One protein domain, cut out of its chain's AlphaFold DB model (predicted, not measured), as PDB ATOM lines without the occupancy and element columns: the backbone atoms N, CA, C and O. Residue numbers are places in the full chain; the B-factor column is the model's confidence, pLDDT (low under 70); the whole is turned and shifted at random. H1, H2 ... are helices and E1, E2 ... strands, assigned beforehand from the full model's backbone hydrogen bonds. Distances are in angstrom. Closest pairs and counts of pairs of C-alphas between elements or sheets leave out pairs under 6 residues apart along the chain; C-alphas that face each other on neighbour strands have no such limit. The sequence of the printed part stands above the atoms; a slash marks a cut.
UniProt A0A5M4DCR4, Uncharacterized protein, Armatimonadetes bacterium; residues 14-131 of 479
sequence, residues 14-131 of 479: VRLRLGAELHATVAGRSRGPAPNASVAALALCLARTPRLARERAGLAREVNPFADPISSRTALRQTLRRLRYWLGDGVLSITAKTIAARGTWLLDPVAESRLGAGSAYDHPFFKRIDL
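AT A GLANCE: This is residues 14 to 131 of the 479 residues of an uncharacterized protein of Armatimonadetes bacterium (UniProt A0A5M4DCR4). A small twisted sheet of four strands, E3 E2 E1 E6, forms a wall at one end; H1 crosses one of its faces and sits in the middle of the domain, with H2 and the centre of the long H3 on the far side of H1. The hairpin of E4 and E5 packs beside H1 and H2, and a long link leads from E6 to H4 near H1 and H2. The 118 printed residues include, in chain order, E1 E2 E3 H1 H2 H3 E4 E5 E6 H4: a mixed class, with a mixed larger sheet and an antiparallel smaller one. The whole is compact, with a radius of gyration of the C-alphas of 13.5 A and spans of 38 by 31 by 21 A.

HOW THE PARTS SIT: E1, residues 14 to 17, E2, 23 to 26, and E3, 29 to 33, form a meander, each strand the antiparallel neighbour of the one before, with N 15 and O 25 at 2.8 A and N 31 and O 24 at 2.8 A. E6, residues 105 to 108, is parallel to E1, with N 106 and O 14 at 2.8 A. H1, residues 37 to 48, is on this sheet at a height of 9.7 A, as two layers, a helix on one face of a sheet; it runs across the strands, at 67 degrees to E6 on the local plane. H3, residues 69 to 87, only grazes the sheet with residues 86 to 87. H3 touches H1 about perpendicular at 80 degrees, through residues 79 to 83 of H3 alone; the closest C-alphas are Val 39 and Thr 79, 5.5 A. H2, residues 56 to 63, touches H3 about perpendicular at 82 degrees, closest at the C-alphas of Ala 60 and Ser 72, 5.2 A. H2 touches H1 at a steep tilt of 64 degrees, opposite ways, closest at the C-alphas of Leu 42 and Val 63, 6.1 A. E4, residues 92 to 94, and E5, 98 to 101, are an antiparallel hairpin, with N 93 and O 100 at 2.8 A; the closest C-alphas of E5 and H1 are Ala 101 and Leu 46, 6.1 A. H4, residues 124 to 130, only just touches H2, with 3 pairs of C-alphas within 8 A, the closest Val 63 and Phe 125 at 6.2 A. Every O i to N i+4 pair is within hydrogen-bond range in H1 and H3; in H2 3 of 4 are, in H4 2 of 3.

IN THESE COORDINATES: E1 begins at C-alpha 14, (29.000, 55.481, -32.267). E3 is 12.5 A long and H1 16.3 A. H3, the longest helix, runs 26.3 A from C-alpha 69 at (19.988, 27.520, -28.622) to C-alpha 87 at (30.337, 49.914, -37.729). H4 ends at C-alpha 130, (6.301, 48.733, -31.482).

THE WHOLE: The two C-alphas farthest apart, of Ala 96 and Ser 113, are 40.4 A apart. The printed part has no cut. The link E6 to H4, residues 109 to 123, is long. The mean pLDDT of the printed part is 76.1; residues 19 to 20, 48 to 52 and 108 to 131 are under 70.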
ATOM      1  N   VAL A  14      30.037  56.055 -31.403       85.31
ATOM      2  CA  VAL A  14      29.000  55.481 -32.267       85.31
ATOM      3  C   VAL A  14      27.691  56.187 -31.939       85.31
ATOM      4  O   VAL A  14      27.230  56.130 -30.808       85.31
ATOM      5  N   ARG A  15      27.079  56.853 -32.911       84.25
ATOM      6  CA  ARG A  15      25.768  57.488 -32.772       84.25
ATOM      7  C   ARG A  15      24.769  56.749 -33.645       84.25
ATOM      8  O   ARG A  15      24.970  56.646 -34.854       84.25
ATOM      9  N   LEU A  16      23.732  56.211 -33.024       83.69
ATOM     10  CA  LEU A  16      22.633  55.530 -33.687       83.69
ATOM     11  C   LEU A  16      21.448  56.486 -33.777       83.69
ATOM     12  O   LEU A  16      20.988  57.000 -32.760       83.69
ATOM     13  N   ARG A  17      20.949  56.698 -34.992       80.50
ATOM     14  CA  ARG A  17      19.764  57.509 -35.257       80.50
ATOM     15  C   ARG A  17      18.631  56.593 -35.687       80.50
ATOM     16  O   ARG A  17      18.735  55.918 -36.714       80.50
ATOM     17  N   LEU A  18      17.567  56.586 -34.895       73.00
ATOM     18  CA  LEU A  18      16.333  55.884 -35.222       73.00
ATOM     19  C   LEU A  18      15.562  56.690 -36.285       73.00
ATOM     20  O   LEU A  18      15.548  57.919 -36.274       73.00
ATOM     21  N   GLY A  19      14.970  55.993 -37.243       68.31
ATOM     22  CA  GLY A  19      14.186  56.540 -38.355       68.31
ATOM     23  C   GLY A  19      13.443  55.400 -39.051       68.31
ATOM     24  O   GLY A  19      13.277  54.355 -38.434       68.31
ATOM     25  N   ALA A  20      13.060  55.542 -40.327       65.31
ATOM     26  CA  ALA A  20      12.510  54.422 -41.117       65.31
ATOM     27  C   ALA A  20      13.490  53.232 -41.231       65.31
ATOM     28  O   ALA A  20      13.080  52.080 -41.339       65.31
ATOM     29  N   GLU A  21      14.787  53.515 -41.121       75.50
ATOM     30  CA  GLU A  21      15.862  52.543 -40.949       75.50
ATOM     31  C   GLU A  21      16.779  53.011 -39.807       75.50
ATOM     32  O   GLU A  21      16.837  54.203 -39.484       75.50
ATOM     33  N   LEU A  22      17.518  52.087 -39.187       82.25
ATOM     34  CA  LEU A  22      18.517  52.437 -38.177       82.25
ATOM     35  C   LEU A  22      19.799  52.917 -38.863       82.25
ATOM     36  O   LEU A  22      20.524  52.105 -39.433       82.25
ATOM     37  N   HIS A  23      20.123  54.203 -38.752       86.94
ATOM     38  CA  HIS A  23      21.370  54.755 -39.285       86.94
ATOM     39  C   HIS A  23      22.445  54.858 -38.208       86.94
ATOM     40  O   HIS A  23      22.152  55.170 -37.055       86.94
ATOM     41  N   ALA A  24      23.705  54.667 -38.598       89.69
ATOM     42  CA  ALA A  24      24.839  54.849 -37.702       89.69
ATOM     43  C   ALA A  24      25.810  55.916 -38.208       89.69
ATOM     44  O   ALA A  24      26.096  56.014 -39.399       89.69
ATOM     45  N   THR A  25      26.371  56.676 -37.275       89.38
ATOM     46  CA  THR A  25      27.527  57.549 -37.484       89.38
ATOM     47  C   THR A  25      28.636  57.092 -36.549       89.38
ATOM     48  O   THR A  25      28.429  57.011 -35.343       89.38
ATOM     49  N   VAL A  26      29.817  56.780 -37.078       88.31
ATOM     50  CA  VAL A  26      30.961  56.307 -36.284       88.31
ATOM     51  C   VAL A  26      32.119  57.276 -36.461       88.31
ATOM     52  O   VAL A  26      32.571  57.487 -37.586       88.31
ATOM     53  N   ALA A  27      32.593  57.863 -35.358       82.00
ATOM     54  CA  ALA A  27      33.637  58.891 -35.351       82.00
ATOM     55  C   ALA A  27      33.346  60.030 -36.356       82.00
ATOM     56  O   ALA A  27      34.193  60.405 -37.163       82.00
ATOM     57  N   GLY A  28      32.098  60.516 -36.361       78.06
ATOM     58  CA  GLY A  28      31.633  61.591 -37.247       78.06
ATOM     59  C   GLY A  28      31.351  61.181 -38.698       78.06
ATOM     60  O   GLY A  28      30.835  61.992 -39.458       78.06
ATOM     61  N   ARG A  29      31.632  59.933 -39.104       85.81
ATOM     62  CA  ARG A  29      31.358  59.441 -40.467       85.81
ATOM     63  C   ARG A  29      30.068  58.633 -40.520       85.81
ATOM     64  O   ARG A  29      29.932  57.648 -39.793       85.81
ATOM     65  N   SER A  30      29.152  59.013 -41.408       89.25
ATOM     66  CA  SER A  30      27.935  58.238 -41.672       89.25
ATOM     67  C   SER A  30      28.289  56.861 -42.243       89.25
ATOM     68  O   SER A  30      29.119  56.742 -43.143       89.25
ATOM     69  N   ARG A  31      27.668  55.813 -41.698       88.12
ATOM     70  CA  ARG A  31      27.796  54.413 -42.132       88.12
ATOM     71  C   ARG A  31      26.559  53.912 -42.878       88.12
ATOM     72  O   ARG A  31      26.499  52.736 -43.222       88.12
ATOM     73  N   GLY A  32      25.585  54.787 -43.133       85.56
ATOM     74  CA  GLY A  32      24.320  54.401 -43.757       85.56
ATOM     75  C   GLY A  32      23.429  53.559 -42.830       85.56
ATOM     76  O   GLY A  32      23.670  53.526 -41.617       85.56
ATOM     77  N   PRO A  33      22.373  52.940 -43.380       88.31
ATOM     78  CA  PRO A  33      21.432  52.132 -42.617       88.31
ATOM     79  C   PRO A  33      22.018  50.773 -42.217       88.31
ATOM     80  O   PRO A  33      22.997  50.291 -42.793       88.31
ATOM     81  N   ALA A  34      21.407  50.142 -41.216       87.62
ATOM     82  CA  ALA A  34      21.761  48.801 -40.783       87.62
ATOM     83  C   ALA A  34      21.561  47.784 -41.928       87.62
ATOM     84  O   ALA A  34      20.499  47.770 -42.545       87.62
ATOM     85  N   PRO A  35      22.514  46.860 -42.171       86.81
ATOM     86  CA  PRO A  35      22.442  45.907 -43.285       86.81
ATOM     87  C   PRO A  35      21.231  44.965 -43.277       86.81
ATOM     88  O   PRO A  35      20.923  44.347 -44.288       86.81
ATOM     89  N   ASN A  36      20.643  44.730 -42.107       86.00
ATOM     90  CA  ASN A  36      19.404  43.981 -41.922       86.00
ATOM     91  C   ASN A  36      18.893  44.195 -40.493       86.00
ATOM     92  O   ASN A  36      19.610  44.682 -39.611       86.00
ATOM     93  N   ALA A  37      17.670  43.738 -40.261       81.44
ATOM     94  CA  ALA A  37      16.973  43.884 -38.999       81.44
ATOM     95  C   ALA A  37      17.680  43.202 -37.806       81.44
ATOM     96  O   ALA A  37      17.721  43.762 -36.714       81.44
ATOM     97  N   SER A  38      18.330  42.046 -37.988       85.62
ATOM     98  CA  SER A  38      19.083  41.401 -36.897       85.62
ATOM     99  C   SER A  38      20.329  42.196 -36.493       85.62
ATOM    100  O   SER A  38      20.678  42.241 -35.313       85.62
ATOM    101  N   VAL A  39      21.005  42.843 -37.452       89.38
ATOM    102  CA  VAL A  39      22.141  43.738 -37.170       89.38
ATOM    103  C   VAL A  39      21.665  45.004 -36.462       89.38
ATOM    104  O   VAL A  39      22.305  45.426 -35.500       89.38
ATOM    105  N   ALA A  40      20.526  45.562 -36.881       85.38
ATOM    106  CA  ALA A  40      19.900  46.694 -36.205       85.38
ATOM    107  C   ALA A  40      19.527  46.354 -34.753       85.38
ATOM    108  O   ALA A  40      19.874  47.093 -33.833       85.38
ATOM    109  N   ALA A  41      18.883  45.202 -34.540       83.31
ATOM    110  CA  ALA A  41      18.492  44.717 -33.220       83.31
ATOM    111  C   ALA A  41      19.712  44.556 -32.310       83.31
ATOM    112  O   ALA A  41      19.742  45.097 -31.208       83.31
ATOM    113  N   LEU A  42      20.763  43.890 -32.798       87.88
ATOM    114  CA  LEU A  42      21.999  43.708 -32.041       87.88
ATOM    115  C   LEU A  42      22.676  45.046 -31.692       87.88
ATOM    116  O   LEU A  42      23.133  45.212 -30.562       87.88
ATOM    117  N   ALA A  43      22.740  45.993 -32.635       87.88
ATOM    118  CA  ALA A  43      23.315  47.316 -32.393       87.88
ATOM    119  C   ALA A  43      22.557  48.065 -31.287       87.88
ATOM    120  O   ALA A  43      23.180  48.653 -30.405       87.88
ATOM    121  N   LEU A  44      21.226  47.989 -31.286       82.06
ATOM    122  CA  LEU A  44      20.398  48.631 -30.270       82.06
ATOM    123  C   LEU A  44      20.456  47.922 -28.916       82.06
ATOM    124  O   LEU A  44      20.539  48.607 -27.901       82.06
ATOM    125  N   CYS A  45      20.507  46.585 -28.868       79.94
ATOM    126  CA  CYS A  45      20.767  45.857 -27.619       79.94
ATOM    127  C   CYS A  45      22.048  46.354 -26.939       79.94
ATOM    128  O   CYS A  45      22.076  46.591 -25.731       79.94
ATOM    129  N   LEU A  46      23.108  46.531 -27.732       82.44
ATOM    130  CA  LEU A  46      24.405  47.001 -27.252       82.44
ATOM    131  C   LEU A  46      24.386  48.494 -26.891       82.44
ATOM    132  O   LEU A  46      25.022  48.884 -25.916       82.44
ATOM    133  N   ALA A  47      23.626  49.318 -27.617       77.31
ATOM    134  CA  ALA A  47      23.482  50.747 -27.337       77.31
ATOM    135  C   ALA A  47      22.631  51.058 -26.097       77.31
ATOM    136  O   ALA A  47      22.844  52.088 -25.470       77.31
ATOM    137  N   ARG A  48      21.672  50.191 -25.734       68.81
ATOM    138  CA  ARG A  48      20.835  50.348 -24.524       68.81
ATOM    139  C   ARG A  48      21.595  50.082 -23.230       68.81
ATOM    140  O   ARG A  48      21.196  50.563 -22.178       68.81
ATOM    141  N   THR A  49      22.666  49.300 -23.309       64.44
ATOM    142  CA  THR A  49      23.545  48.981 -22.177       64.44
ATOM    143  C   THR A  49      25.005  49.169 -22.592       64.44
ATOM    144  O   THR A  49      25.797  48.220 -22.579       64.44
ATOM    145  N   PRO A  50      25.371  50.385 -23.033       56.16
ATOM    146  CA  PRO A  50      26.692  50.617 -23.575       56.16
ATOM    147  C   PRO A  50      27.699  50.452 -22.435       56.16
ATOM    148  O   PRO A  50      27.487  50.979 -21.348       56.16
ATOM    149  N   ARG A  51      28.789  49.716 -22.689       54.78
ATOM    150  CA  ARG A  51      29.863  49.346 -21.734       54.78
ATOM    151  C   ARG A  51      29.617  48.104 -20.868       54.78
ATOM    152  O   ARG A  51      30.572  47.617 -20.268       54.78
ATOM    153  N   LEU A  52      28.427  47.496 -20.892       65.31
ATOM    154  CA  LEU A  52      28.222  46.196 -20.244       65.31
ATOM    155  C   LEU A  52      28.702  45.038 -21.123       65.31
ATOM    156  O   LEU A  52      28.288  44.872 -22.273       65.31
ATOM    157  N   ALA A  53      29.566  44.193 -20.556       78.75
ATOM    158  CA  ALA A  53      29.935  42.927 -21.166       78.75
ATOM    159  C   ALA A  53      28.739  41.969 -21.093       78.75
ATOM    160  O   ALA A  53      28.379  41.458 -20.036       78.75
ATOM    161  N   ARG A  54      28.107  41.723 -22.237       78.50
ATOM    162  CA  ARG A  54      26.901  40.901 -22.346       78.50
ATOM    163  C   ARG A  54      27.275  39.466 -22.667       78.50
ATOM    164  O   ARG A  54      28.091  39.212 -23.553       78.50
ATOM    165  N   GLU A  55      26.664  38.514 -21.970       85.12
ATOM    166  CA  GLU A  55      26.860  37.100 -22.276       85.12
ATOM    167  C   GLU A  55      26.375  36.767 -23.686       85.12
ATOM    168  O   GLU A  55      25.242  37.065 -24.071       85.12
ATOM    169  N   ARG A  56      27.212  36.060 -24.450       85.25
ATOM    170  CA  ARG A  56      26.901  35.669 -25.832       85.25
ATOM    171  C   ARG A  56      25.637  34.827 -25.933       85.25
ATOM    172  O   ARG A  56      24.881  34.976 -26.884       85.25
ATOM    173  N   ALA A  57      25.415  33.931 -24.973       79.44
ATOM    174  CA  ALA A  57      24.249  33.053 -24.970       79.44
ATOM    175  C   ALA A  57      22.945  33.801 -24.646       79.44
ATOM    176  O   ALA A  57      21.893  33.415 -25.154       79.44
ATOM    177  N   GLY A  58      23.011  34.845 -23.816       81.19
ATOM    178  CA  GLY A  58      21.878  35.731 -23.551       81.19
ATOM    179  C   GLY A  58      21.562  36.586 -24.774       81.19
ATOM    180  O   GLY A  58      20.443  36.557 -25.276       81.19
ATOM    181  N   LEU A  59      22.582  37.237 -25.337       82.31
ATOM    182  CA  LEU A  59      22.432  38.108 -26.503       82.31
ATOM    183  C   LEU A  59      21.960  37.351 -27.755       82.31
ATOM    184  O   LEU A  59      21.188  37.880 -28.548       82.31
ATOM    185  N   ALA A  60      22.382  36.093 -27.919       83.94
ATOM    186  CA  ALA A  60      21.935  35.234 -29.015       83.94
ATOM    187  C   ALA A  60      20.421  34.999 -28.976       83.94
ATOM    188  O   ALA A  60      19.774  35.110 -30.012       83.94
ATOM    189  N   ARG A  61      19.883  34.717 -27.781       81.19
ATOM    190  CA  ARG A  61      18.449  34.502 -27.543       81.19
ATOM    191  C   ARG A  61      17.650  35.799 -27.616       81.19
ATOM    192  O   ARG A  61      16.524  35.794 -28.083       81.19
ATOM    193  N   GLU A  62      18.228  36.913 -27.178       79.81
ATOM    194  CA  GLU A  62      17.569  38.220 -27.223       79.81
ATOM    195  C   GLU A  62      17.395  38.722 -28.665       79.81
ATOM    196  O   GLU A  62      16.326  39.211 -29.027       79.81
ATOM    197  N   VAL A  63      18.418  38.543 -29.507       82.69
ATOM    198  CA  VAL A  63      18.352  38.901 -30.931       82.69
ATOM    199  C   VAL A  63      17.600  37.841 -31.739       82.69
ATOM    200  O   VAL A  63      16.872  38.197 -32.649       82.69
ATOM    201  N   ASN A  64      17.705  36.549 -31.422       82.06
ATOM    202  CA  ASN A  64      17.040  35.483 -32.189       82.06
ATOM    203  C   ASN A  64      16.144  34.629 -31.275       82.06
ATOM    204  O   ASN A  64      16.484  33.486 -30.982       82.06
ATOM    205  N   PRO A  65      15.000  35.156 -30.802       73.94
ATOM    206  CA  PRO A  65      14.214  34.507 -29.749       73.94
ATOM    207  C   PRO A  65      13.495  33.221 -30.173       73.94
ATOM    208  O   PRO A  65      13.133  32.429 -29.310       73.94
ATOM    209  N   PHE A  66      13.284  33.004 -31.473       75.19
ATOM    210  CA  PHE A  66      12.524  31.860 -31.996       75.19
ATOM    211  C   PHE A  66      13.394  30.718 -32.531       75.19
ATOM    212  O   PHE A  66      12.866  29.700 -32.968       75.19
ATOM    213  N   ALA A  67      14.718  30.876 -32.521       76.56
ATOM    214  CA  ALA A  67      15.639  29.825 -32.929       76.56
ATOM    215  C   ALA A  67      16.056  28.980 -31.716       76.56
ATOM    216  O   ALA A  67      16.188  29.490 -30.600       76.56
ATOM    217  N   ASP A  68      16.342  27.696 -31.929       83.88
ATOM    218  CA  ASP A  68      16.907  26.846 -30.883       83.88
ATOM    219  C   ASP A  68      18.274  27.391 -30.390       83.88
ATOM    220  O   ASP A  68      18.907  28.227 -31.058       83.88
ATOM    221  N   PRO A  69      18.773  26.959 -29.215       77.44
ATOM    222  CA  PRO A  69      19.988  27.520 -28.622       77.44
ATOM    223  C   PRO A  69      21.248  27.420 -29.495       77.44
ATOM    224  O   PRO A  69      22.139  28.269 -29.375       77.44
ATOM    225  N   ILE A  70      21.356  26.402 -30.351       79.44
ATOM    226  CA  ILE A  70      22.516  26.196 -31.226       79.44
ATOM    227  C   ILE A  70      22.398  27.128 -32.435       79.44
ATOM    228  O   ILE A  70      23.327  27.899 -32.705       79.44
ATOM    229  N   SER A  71      21.239  27.143 -33.091       80.44
ATOM    230  CA  SER A  71      20.965  28.021 -34.236       80.44
ATOM    231  C   SER A  71      21.057  29.502 -33.869       80.44
ATOM    232  O   SER A  71      21.685  30.278 -34.591       80.44
ATOM    233  N   SER A  72      20.562  29.892 -32.691       83.19
ATOM    234  CA  SER A  72      20.668  31.260 -32.161       83.19
ATOM    235  C   SER A  72      22.119  31.726 -32.019       83.19
ATOM    236  O   SER A  72      22.461  32.866 -32.344       83.19
ATOM    237  N   ARG A  73      23.014  30.849 -31.544       83.31
ATOM    238  CA  ARG A  73      24.445  31.167 -31.396       83.31
ATOM    239  C   ARG A  73      25.132  31.301 -32.752       83.31
ATOM    240  O   ARG A  73      25.978  32.184 -32.911       83.31
ATOM    241  N   THR A  74      24.778  30.453 -33.714       85.25
ATOM    242  CA  THR A  74      25.301  30.520 -35.084       85.25
ATOM    243  C   THR A  74      24.826  31.788 -35.795       85.25
ATOM    244  O   THR A  74      25.651  32.507 -36.362       85.25
ATOM    245  N   ALA A  75      23.541  32.130 -35.674       84.81
ATOM    246  CA  ALA A  75      22.976  33.374 -36.185       84.81
ATOM    247  C   ALA A  75      23.685  34.591 -35.576       84.81
ATOM    248  O   ALA A  75      24.176  35.448 -36.309       84.81
ATOM    249  N   LEU A  76      23.875  34.616 -34.250       89.56
ATOM    250  CA  LEU A  76      24.607  35.693 -33.580       89.56
ATOM    251  C   LEU A  76      26.038  35.860 -34.120       89.56
ATOM    252  O   LEU A  76      26.497  36.991 -34.267       89.56
ATOM    253  N   ARG A  77      26.760  34.773 -34.437       88.88
ATOM    254  CA  ARG A  77      28.108  34.866 -35.038       88.88
ATOM    255  C   ARG A  77      28.075  35.609 -36.375       88.88
ATOM    256  O   ARG A  77      28.921  36.475 -36.599       88.88
ATOM    257  N   GLN A  78      27.100  35.308 -37.231       90.44
ATOM    258  CA  GLN A  78      26.942  35.987 -38.521       90.44
ATOM    259  C   GLN A  78      26.502  37.444 -38.347       90.44
ATOM    260  O   GLN A  78      27.069  38.338 -38.979       90.44
ATOM    261  N   THR A  79      25.567  37.710 -37.433       90.62
ATOM    262  CA  THR A  79      25.109  39.068 -37.111       90.62
ATOM    263  C   THR A  79      26.248  39.930 -36.569       90.62
ATOM    264  O   THR A  79      26.415  41.061 -37.011       90.62
ATOM    265  N   LEU A  80      27.102  39.390 -35.691       91.31
ATOM    266  CA  LEU A  80      28.293  40.085 -35.186       91.31
ATOM    267  C   LEU A  80      29.294  40.407 -36.290       91.31
ATOM    268  O   LEU A  80      29.857  41.499 -36.301       91.31
ATOM    269  N   ARG A  81      29.522  39.473 -37.220       90.50
ATOM    270  CA  ARG A  81      30.406  39.706 -38.369       90.50
ATOM    271  C   ARG A  81      29.893  40.867 -39.222       90.50
ATOM    272  O   ARG A  81      30.668  41.747 -39.576       90.50
ATOM    273  N   ARG A  82      28.587  40.898 -39.504       91.56
ATOM    274  CA  ARG A  82      27.945  41.977 -40.276       91.56
ATOM    275  C   ARG A  82      27.937  43.310 -39.520       91.56
ATOM    276  O   ARG A  82      28.202  44.339 -40.126       91.56
ATOM    277  N   LEU A  83      27.709  43.290 -38.206       91.62
ATOM    278  CA  LEU A  83      27.779  44.478 -37.350       91.62
ATOM    279  C   LEU A  83      29.186  45.092 -37.353       91.62
ATOM    280  O   LEU A  83      29.325  46.301 -37.510       91.62
ATOM    281  N   ARG A  84      30.229  44.261 -37.233       92.38
ATOM    282  CA  ARG A  84      31.631  44.696 -37.321       92.38
ATOM    283  C   ARG A  84      31.981  45.265 -38.691       92.38
ATOM    284  O   ARG A  84      32.673  46.271 -38.760       92.38
ATOM    285  N   TYR A  85      31.478  44.661 -39.765       91.69
ATOM    286  CA  TYR A  85      31.667  45.194 -41.114       91.69
ATOM    287  C   TYR A  85      31.005  46.569 -41.283       91.69
ATOM    288  O   TYR A  85      31.584  47.470 -41.881       91.69
ATOM    289  N   TRP A  86      29.814  46.747 -40.711       93.06
ATOM    290  CA  TRP A  86      29.056  47.992 -40.809       93.06
ATOM    291  C   TRP A  86      29.649  49.132 -39.965       93.06
ATOM    292  O   TRP A  86      29.897  50.226 -40.473       93.06
ATOM    293  N   LEU A  87      29.904  48.883 -38.679       90.00
ATOM    294  CA  LEU A  87      30.337  49.914 -37.729       90.00
ATOM    295  C   LEU A  87      31.866  50.031 -37.607       90.00
ATOM    296  O   LEU A  87      32.374  51.052 -37.145       90.00
ATOM    297  N   GLY A  88      32.602  49.014 -38.049       87.56
ATOM    298  CA  GLY A  88      34.050  48.888 -37.916       87.56
ATOM    299  C   GLY A  88      34.462  47.934 -36.791       87.56
ATOM    300  O   GLY A  88      33.802  47.810 -35.762       87.56
ATOM    301  N   ASP A  89      35.607  47.274 -36.961       81.62
ATOM    302  CA  ASP A  89      36.100  46.259 -36.020       81.62
ATOM    303  C   ASP A  89      36.423  46.798 -34.617       81.62
ATOM    304  O   ASP A  89      36.383  46.049 -33.642       81.62
ATOM    305  N   GLY A  90      36.731  48.093 -34.503       80.88
ATOM    306  CA  GLY A  90      37.127  48.732 -33.246       80.88
ATOM    307  C   GLY A  90      35.983  49.004 -32.265       80.88
ATOM    308  O   GLY A  90      36.250  49.286 -31.099       80.88
ATOM    309  N   VAL A  91      34.723  48.901 -32.702       84.88
ATOM    310  CA  VAL A  91      33.553  49.313 -31.902       84.88
ATOM    311  C   VAL A  91      33.079  48.257 -30.903       84.88
ATOM    312  O   VAL A  91      32.215  48.547 -30.080       84.88
ATOM    313  N   LEU A  92      33.630  47.036 -30.945       87.75
ATOM    314  CA  LEU A  92      33.248  45.925 -30.068       87.75
ATOM    315  C   LEU A  92      34.470  45.265 -29.413       87.75
ATOM    316  O   LEU A  92      35.525  45.111 -30.022       87.75
ATOM    317  N   SER A  93      34.292  44.801 -28.178       85.62
ATOM    318  CA  SER A  93      35.182  43.874 -27.478       85.62
ATOM    319  C   SER A  93      34.507  42.507 -27.452       85.62
ATOM    320  O   SER A  93      33.432  42.368 -26.872       85.62
ATOM    321  N   ILE A  94      35.095  41.497 -28.090       86.69
ATOM    322  CA  ILE A  94      34.486  40.164 -28.188       86.69
ATOM    323  C   ILE A  94      35.425  39.135 -27.567       86.69
ATOM    324  O   ILE A  94      36.558  38.984 -28.013       86.69
ATOM    325  N   THR A  95      34.929  38.387 -26.582       84.44
ATOM    326  CA  THR A  95      35.605  37.216 -26.009       84.44
ATOM    327  C   THR A  95      34.862  35.928 -26.384       84.44
ATOM    328  O   THR A  95      33.835  35.943 -27.078       84.44
ATOM    329  N   ALA A  96      35.360  34.782 -25.908       78.88
ATOM    330  CA  ALA A  96      34.671  33.502 -26.052       78.88
ATOM    331  C   ALA A  96      33.290  33.488 -25.367       78.88
ATOM    332  O   ALA A  96      32.389  32.797 -25.839       78.88
ATOM    333  N   LYS A  97      33.102  34.267 -24.290       79.00
ATOM    334  CA  LYS A  97      31.882  34.247 -23.460       79.00
ATOM    335  C   LYS A  97      31.060  35.532 -23.530       79.00
ATOM    336  O   LYS A  97      29.845  35.471 -23.355       79.00
ATOM    337  N   THR A  98      31.682  36.667 -23.839       86.06
ATOM    338  CA  THR A  98      31.055  37.992 -23.740       86.06
ATOM    339  C   THR A  98      31.262  38.864 -24.975       86.06
ATOM    340  O   THR A  98      32.182  38.652 -25.770       86.06
ATOM    341  N   ILE A  99      30.374  39.842 -25.140       86.94
ATOM    342  CA  ILE A  99      30.422  40.900 -26.152       86.94
ATOM    343  C   ILE A  99      30.171  42.220 -25.426       86.94
ATOM    344  O   ILE A  99      29.166  42.344 -24.734       86.94
ATOM    345  N   ALA A 100      31.054  43.197 -25.586       82.81
ATOM    346  CA  ALA A 100      30.881  44.538 -25.040       82.81
ATOM    347  C   ALA A 100      30.999  45.580 -26.154       82.81
ATOM    348  O   ALA A 100      31.833  45.443 -27.052       82.81
ATOM    349  N   ALA A 101      30.197  46.635 -26.074       84.94
ATOM    350  CA  ALA A 101      30.400  47.841 -26.866       84.94
ATOM    351  C   ALA A 101      31.670  48.570 -26.389       84.94
ATOM    352  O   ALA A 101      31.876  48.725 -25.187       84.94
ATOM    353  N   ARG A 102      32.527  49.002 -27.320       80.00
ATOM    354  CA  ARG A 102      33.698  49.850 -27.047       80.00
ATOM    355  C   ARG A 102      33.408  51.294 -27.435       80.00
ATOM    356  O   ARG A 102      32.747  51.544 -28.442       80.00
ATOM    357  N   GLY A 103      33.966  52.225 -26.664       75.69
ATOM    358  CA  GLY A 103      33.749  53.657 -26.847       75.69
ATOM    359  C   GLY A 103      32.378  54.112 -26.347       75.69
ATOM    360  O   GLY A 103      31.718  53.427 -25.562       75.69
ATOM    361  N   THR A 104      31.955  55.290 -26.790       75.88
ATOM    362  CA  THR A 104      30.675  55.880 -26.389       75.88
ATOM    363  C   THR A 104      29.628  55.568 -27.443       75.88
ATOM    364  O   THR A 104      29.800  55.921 -28.606       75.88
ATOM    365  N   TRP A 105      28.552  54.899 -27.040       83.44
ATOM    366  CA  TRP A 105      27.410  54.627 -27.904       83.44
ATOM    367  C   TRP A 105      26.269  55.542 -27.484       83.44
ATOM    368  O   TRP A 105      25.828  55.501 -26.339       83.44
ATOM    369  N   LEU A 106      25.836  56.392 -28.405       75.06
ATOM    370  CA  LEU A 106      24.752  57.342 -28.221       75.06
ATOM    371  C   LEU A 106      23.572  56.897 -29.072       75.06
ATOM    372  O   LEU A 106      23.742  56.515 -30.230       75.06
ATOM    373  N   LEU A 107      22.382  56.966 -28.492       76.88
ATOM    374  CA  LEU A 107      21.131  56.803 -29.209       76.88
ATOM    375  C   LEU A 107      20.482  58.180 -29.290       76.88
ATOM    376  O   LEU A 107      20.145  58.753 -28.253       76.88
ATOM    377  N   ASP A 108      20.343  58.718 -30.497       68.62
ATOM    378  CA  ASP A 108      19.660  59.994 -30.675       68.62
ATOM    379  C   ASP A 108      18.157  59.788 -30.413       68.62
ATOM    380  O   ASP A 108      17.556  58.887 -31.016       68.62
ATOM    381  N   PRO A 109      17.534  60.581 -29.522       50.47
ATOM    382  CA  PRO A 109      16.100  60.503 -29.290       50.47
ATOM    383  C   PRO A 109      15.348  60.945 -30.550       50.47
ATOM    384  O   PRO A 109      15.683  61.956 -31.168       50.47
ATOM    385  N   VAL A 110      14.321  60.188 -30.931       54.03
ATOM    386  CA  VAL A 110      13.414  60.548 -32.027       54.03
ATOM    387  C   VAL A 110      12.193  61.240 -31.443       54.03
ATOM    388  O   VAL A 110      11.651  60.789 -30.436       54.03
ATOM    389  N   ALA A 111      11.763  62.332 -32.080       42.50
ATOM    390  CA  ALA A 111      10.443  62.903 -31.852       42.50
ATOM    391  C   ALA A 111       9.397  61.817 -32.147       42.50
ATOM    392  O   ALA A 111       9.374  61.301 -33.259       42.50
ATOM    393  N   GLU A 112       8.576  61.466 -31.155       38.25
ATOM    394  CA  GLU A 112       7.695  60.280 -31.051       38.25
ATOM    395  C   GLU A 112       6.731  60.009 -32.228       38.25
ATOM    396  O   GLU A 112       6.002  59.022 -32.236       38.25
ATOM    397  N   SER A 113       6.736  60.824 -33.276       40.03
ATOM    398  CA  SER A 113       5.970  60.609 -34.494       40.03
ATOM    399  C   SER A 113       6.826  59.971 -35.600       40.03
ATOM    400  O   SER A 113       7.623  60.666 -36.234       40.03
ATOM    401  N   ARG A 114       6.525  58.702 -35.927       45.22
ATOM    402  CA  ARG A 114       6.869  57.952 -37.165       45.22
ATOM    403  C   ARG A 114       8.074  56.996 -37.094       45.22
ATOM    404  O   ARG A 114       9.046  57.151 -37.832       45.22
ATOM    405  N   LEU A 115       7.940  55.906 -36.335       52.56
ATOM    406  CA  LEU A 115       8.478  54.614 -36.783       52.56
ATOM    407  C   LEU A 115       7.512  54.090 -37.860       52.56
ATOM    408  O   LEU A 115       6.453  53.548 -37.560       52.56
ATOM    409  N   GLY A 116       7.782  54.409 -39.126       46.56
ATOM    410  CA  GLY A 116       6.985  53.906 -40.248       46.56
ATOM    411  C   GLY A 116       7.234  52.413 -40.467       46.56
ATOM    412  O   GLY A 116       8.346  51.939 -40.238       46.56
ATOM    413  N   ALA A 117       6.218  51.682 -40.936       43.72
ATOM    414  CA  ALA A 117       6.356  50.280 -41.322       43.72
ATOM    415  C   ALA A 117       7.469  50.130 -42.381       43.72
ATOM    416  O   ALA A 117       7.388  50.720 -43.459       43.72
ATOM    417  N   GLY A 118       8.527  49.384 -42.049       49.31
ATOM    418  CA  GLY A 118       9.737  49.274 -42.859       49.31
ATOM    419  C   GLY A 118      10.690  48.176 -42.371       49.31
ATOM    420  O   GLY A 118      10.777  47.871 -41.180       49.31
ATOM    421  N   SER A 119      11.424  47.592 -43.322       51.38
ATOM    422  CA  SER A 119      12.087  46.276 -43.253       51.38
ATOM    423  C   SER A 119      13.125  46.072 -42.134       51.38
ATOM    424  O   SER A 119      13.454  44.930 -41.802       51.38
ATOM    425  N   ALA A 120      13.645  47.140 -41.514       52.19
ATOM    426  CA  ALA A 120      14.579  47.043 -40.389       52.19
ATOM    427  C   ALA A 120      13.887  46.712 -39.052       52.19
ATOM    428  O   ALA A 120      14.534  46.150 -38.166       52.19
ATOM    429  N   TYR A 121      12.589  47.012 -38.920       59.81
ATOM    430  CA  TYR A 121      11.799  46.813 -37.697       59.81
ATOM    431  C   TYR A 121      10.840  45.613 -37.771       59.81
ATOM    432  O   TYR A 121      10.181  45.278 -36.792       59.81
ATOM    433  N   ASP A 122      10.841  44.867 -38.879       62.22
ATOM    434  CA  ASP A 122      10.057  43.627 -39.020       62.22
ATOM    435  C   ASP A 122      10.589  42.452 -38.184       62.22
ATOM    436  O   ASP A 122       9.997  41.367 -38.131       62.22
ATOM    437  N   HIS A 123      11.710  42.647 -37.493       67.50
ATOM    438  CA  HIS A 123      12.347  41.619 -36.689       67.50
ATOM    439  C   HIS A 123      11.703  41.481 -35.297       67.50
ATOM    440  O   HIS A 123      11.317  42.482 -34.692       67.50
ATOM    441  N   PRO A 124      11.626  40.261 -34.727       68.12
ATOM    442  CA  PRO A 124      10.930  39.998 -33.459       68.12
ATOM    443  C   PRO A 124      11.349  40.885 -32.281       68.12
ATOM    444  O   PRO A 124      10.531  41.225 -31.431       68.12
ATOM    445  N   PHE A 125      12.625  41.283 -32.246       66.12
ATOM    446  CA  PHE A 125      13.150  42.239 -31.269       66.12
ATOM    447  C   PHE A 125      12.429  43.597 -31.308       66.12
ATOM    448  O   PHE A 125      12.196  44.186 -30.260       66.12
ATOM    449  N   PHE A 126      12.053  44.075 -32.495       61.09
ATOM    450  CA  PHE A 126      11.390  45.363 -32.711       61.09
ATOM    451  C   PHE A 126       9.874  45.283 -32.638       61.09
ATOM    452  O   PHE A 126       9.246  46.219 -32.165       61.09
ATOM    453  N   LYS A 127       9.278  44.130 -32.960       55.91
ATOM    454  CA  LYS A 127       7.860  43.875 -32.653       55.91
ATOM    455  C   LYS A 127       7.573  43.917 -31.145       55.91
ATOM    456  O   LYS A 127       6.473  44.273 -30.745       55.91
ATOM    457  N   ARG A 128       8.576  43.627 -30.301       49.06
ATOM    458  CA  ARG A 128       8.534  43.888 -28.846       49.06
ATOM    459  C   ARG A 128       8.648  45.373 -28.472       49.06
ATOM    460  O   ARG A 128       8.390  45.710 -27.322       49.06
ATOM    461  N   ILE A 129       9.089  46.224 -29.396       45.94
ATOM    462  CA  ILE A 129       9.293  47.664 -29.203       45.94
ATOM    463  C   ILE A 129       8.088  48.464 -29.745       45.94
ATOM    464  O   ILE A 129       7.733  49.451 -29.114       45.94
ATOM    465  N   ASP A 130       7.412  48.008 -30.815       39.19
ATOM    466  CA  ASP A 130       6.301  48.733 -31.482       39.19
ATOM    467  C   ASP A 130       4.864  48.355 -31.062       39.19
ATOM    468  O   ASP A 130       3.909  49.003 -31.479       39.19
ATOM    469  N   LEU A 131       4.654  47.370 -30.190       32.47
ATOM    470  CA  LEU A 131       3.355  47.143 -29.537       32.47
ATOM    471  C   LEU A 131       3.580  46.729 -28.086       32.47
ATOM    472  O   LEU A 131       3.381  45.579 -27.702       32.47
TER     473      LEU A 131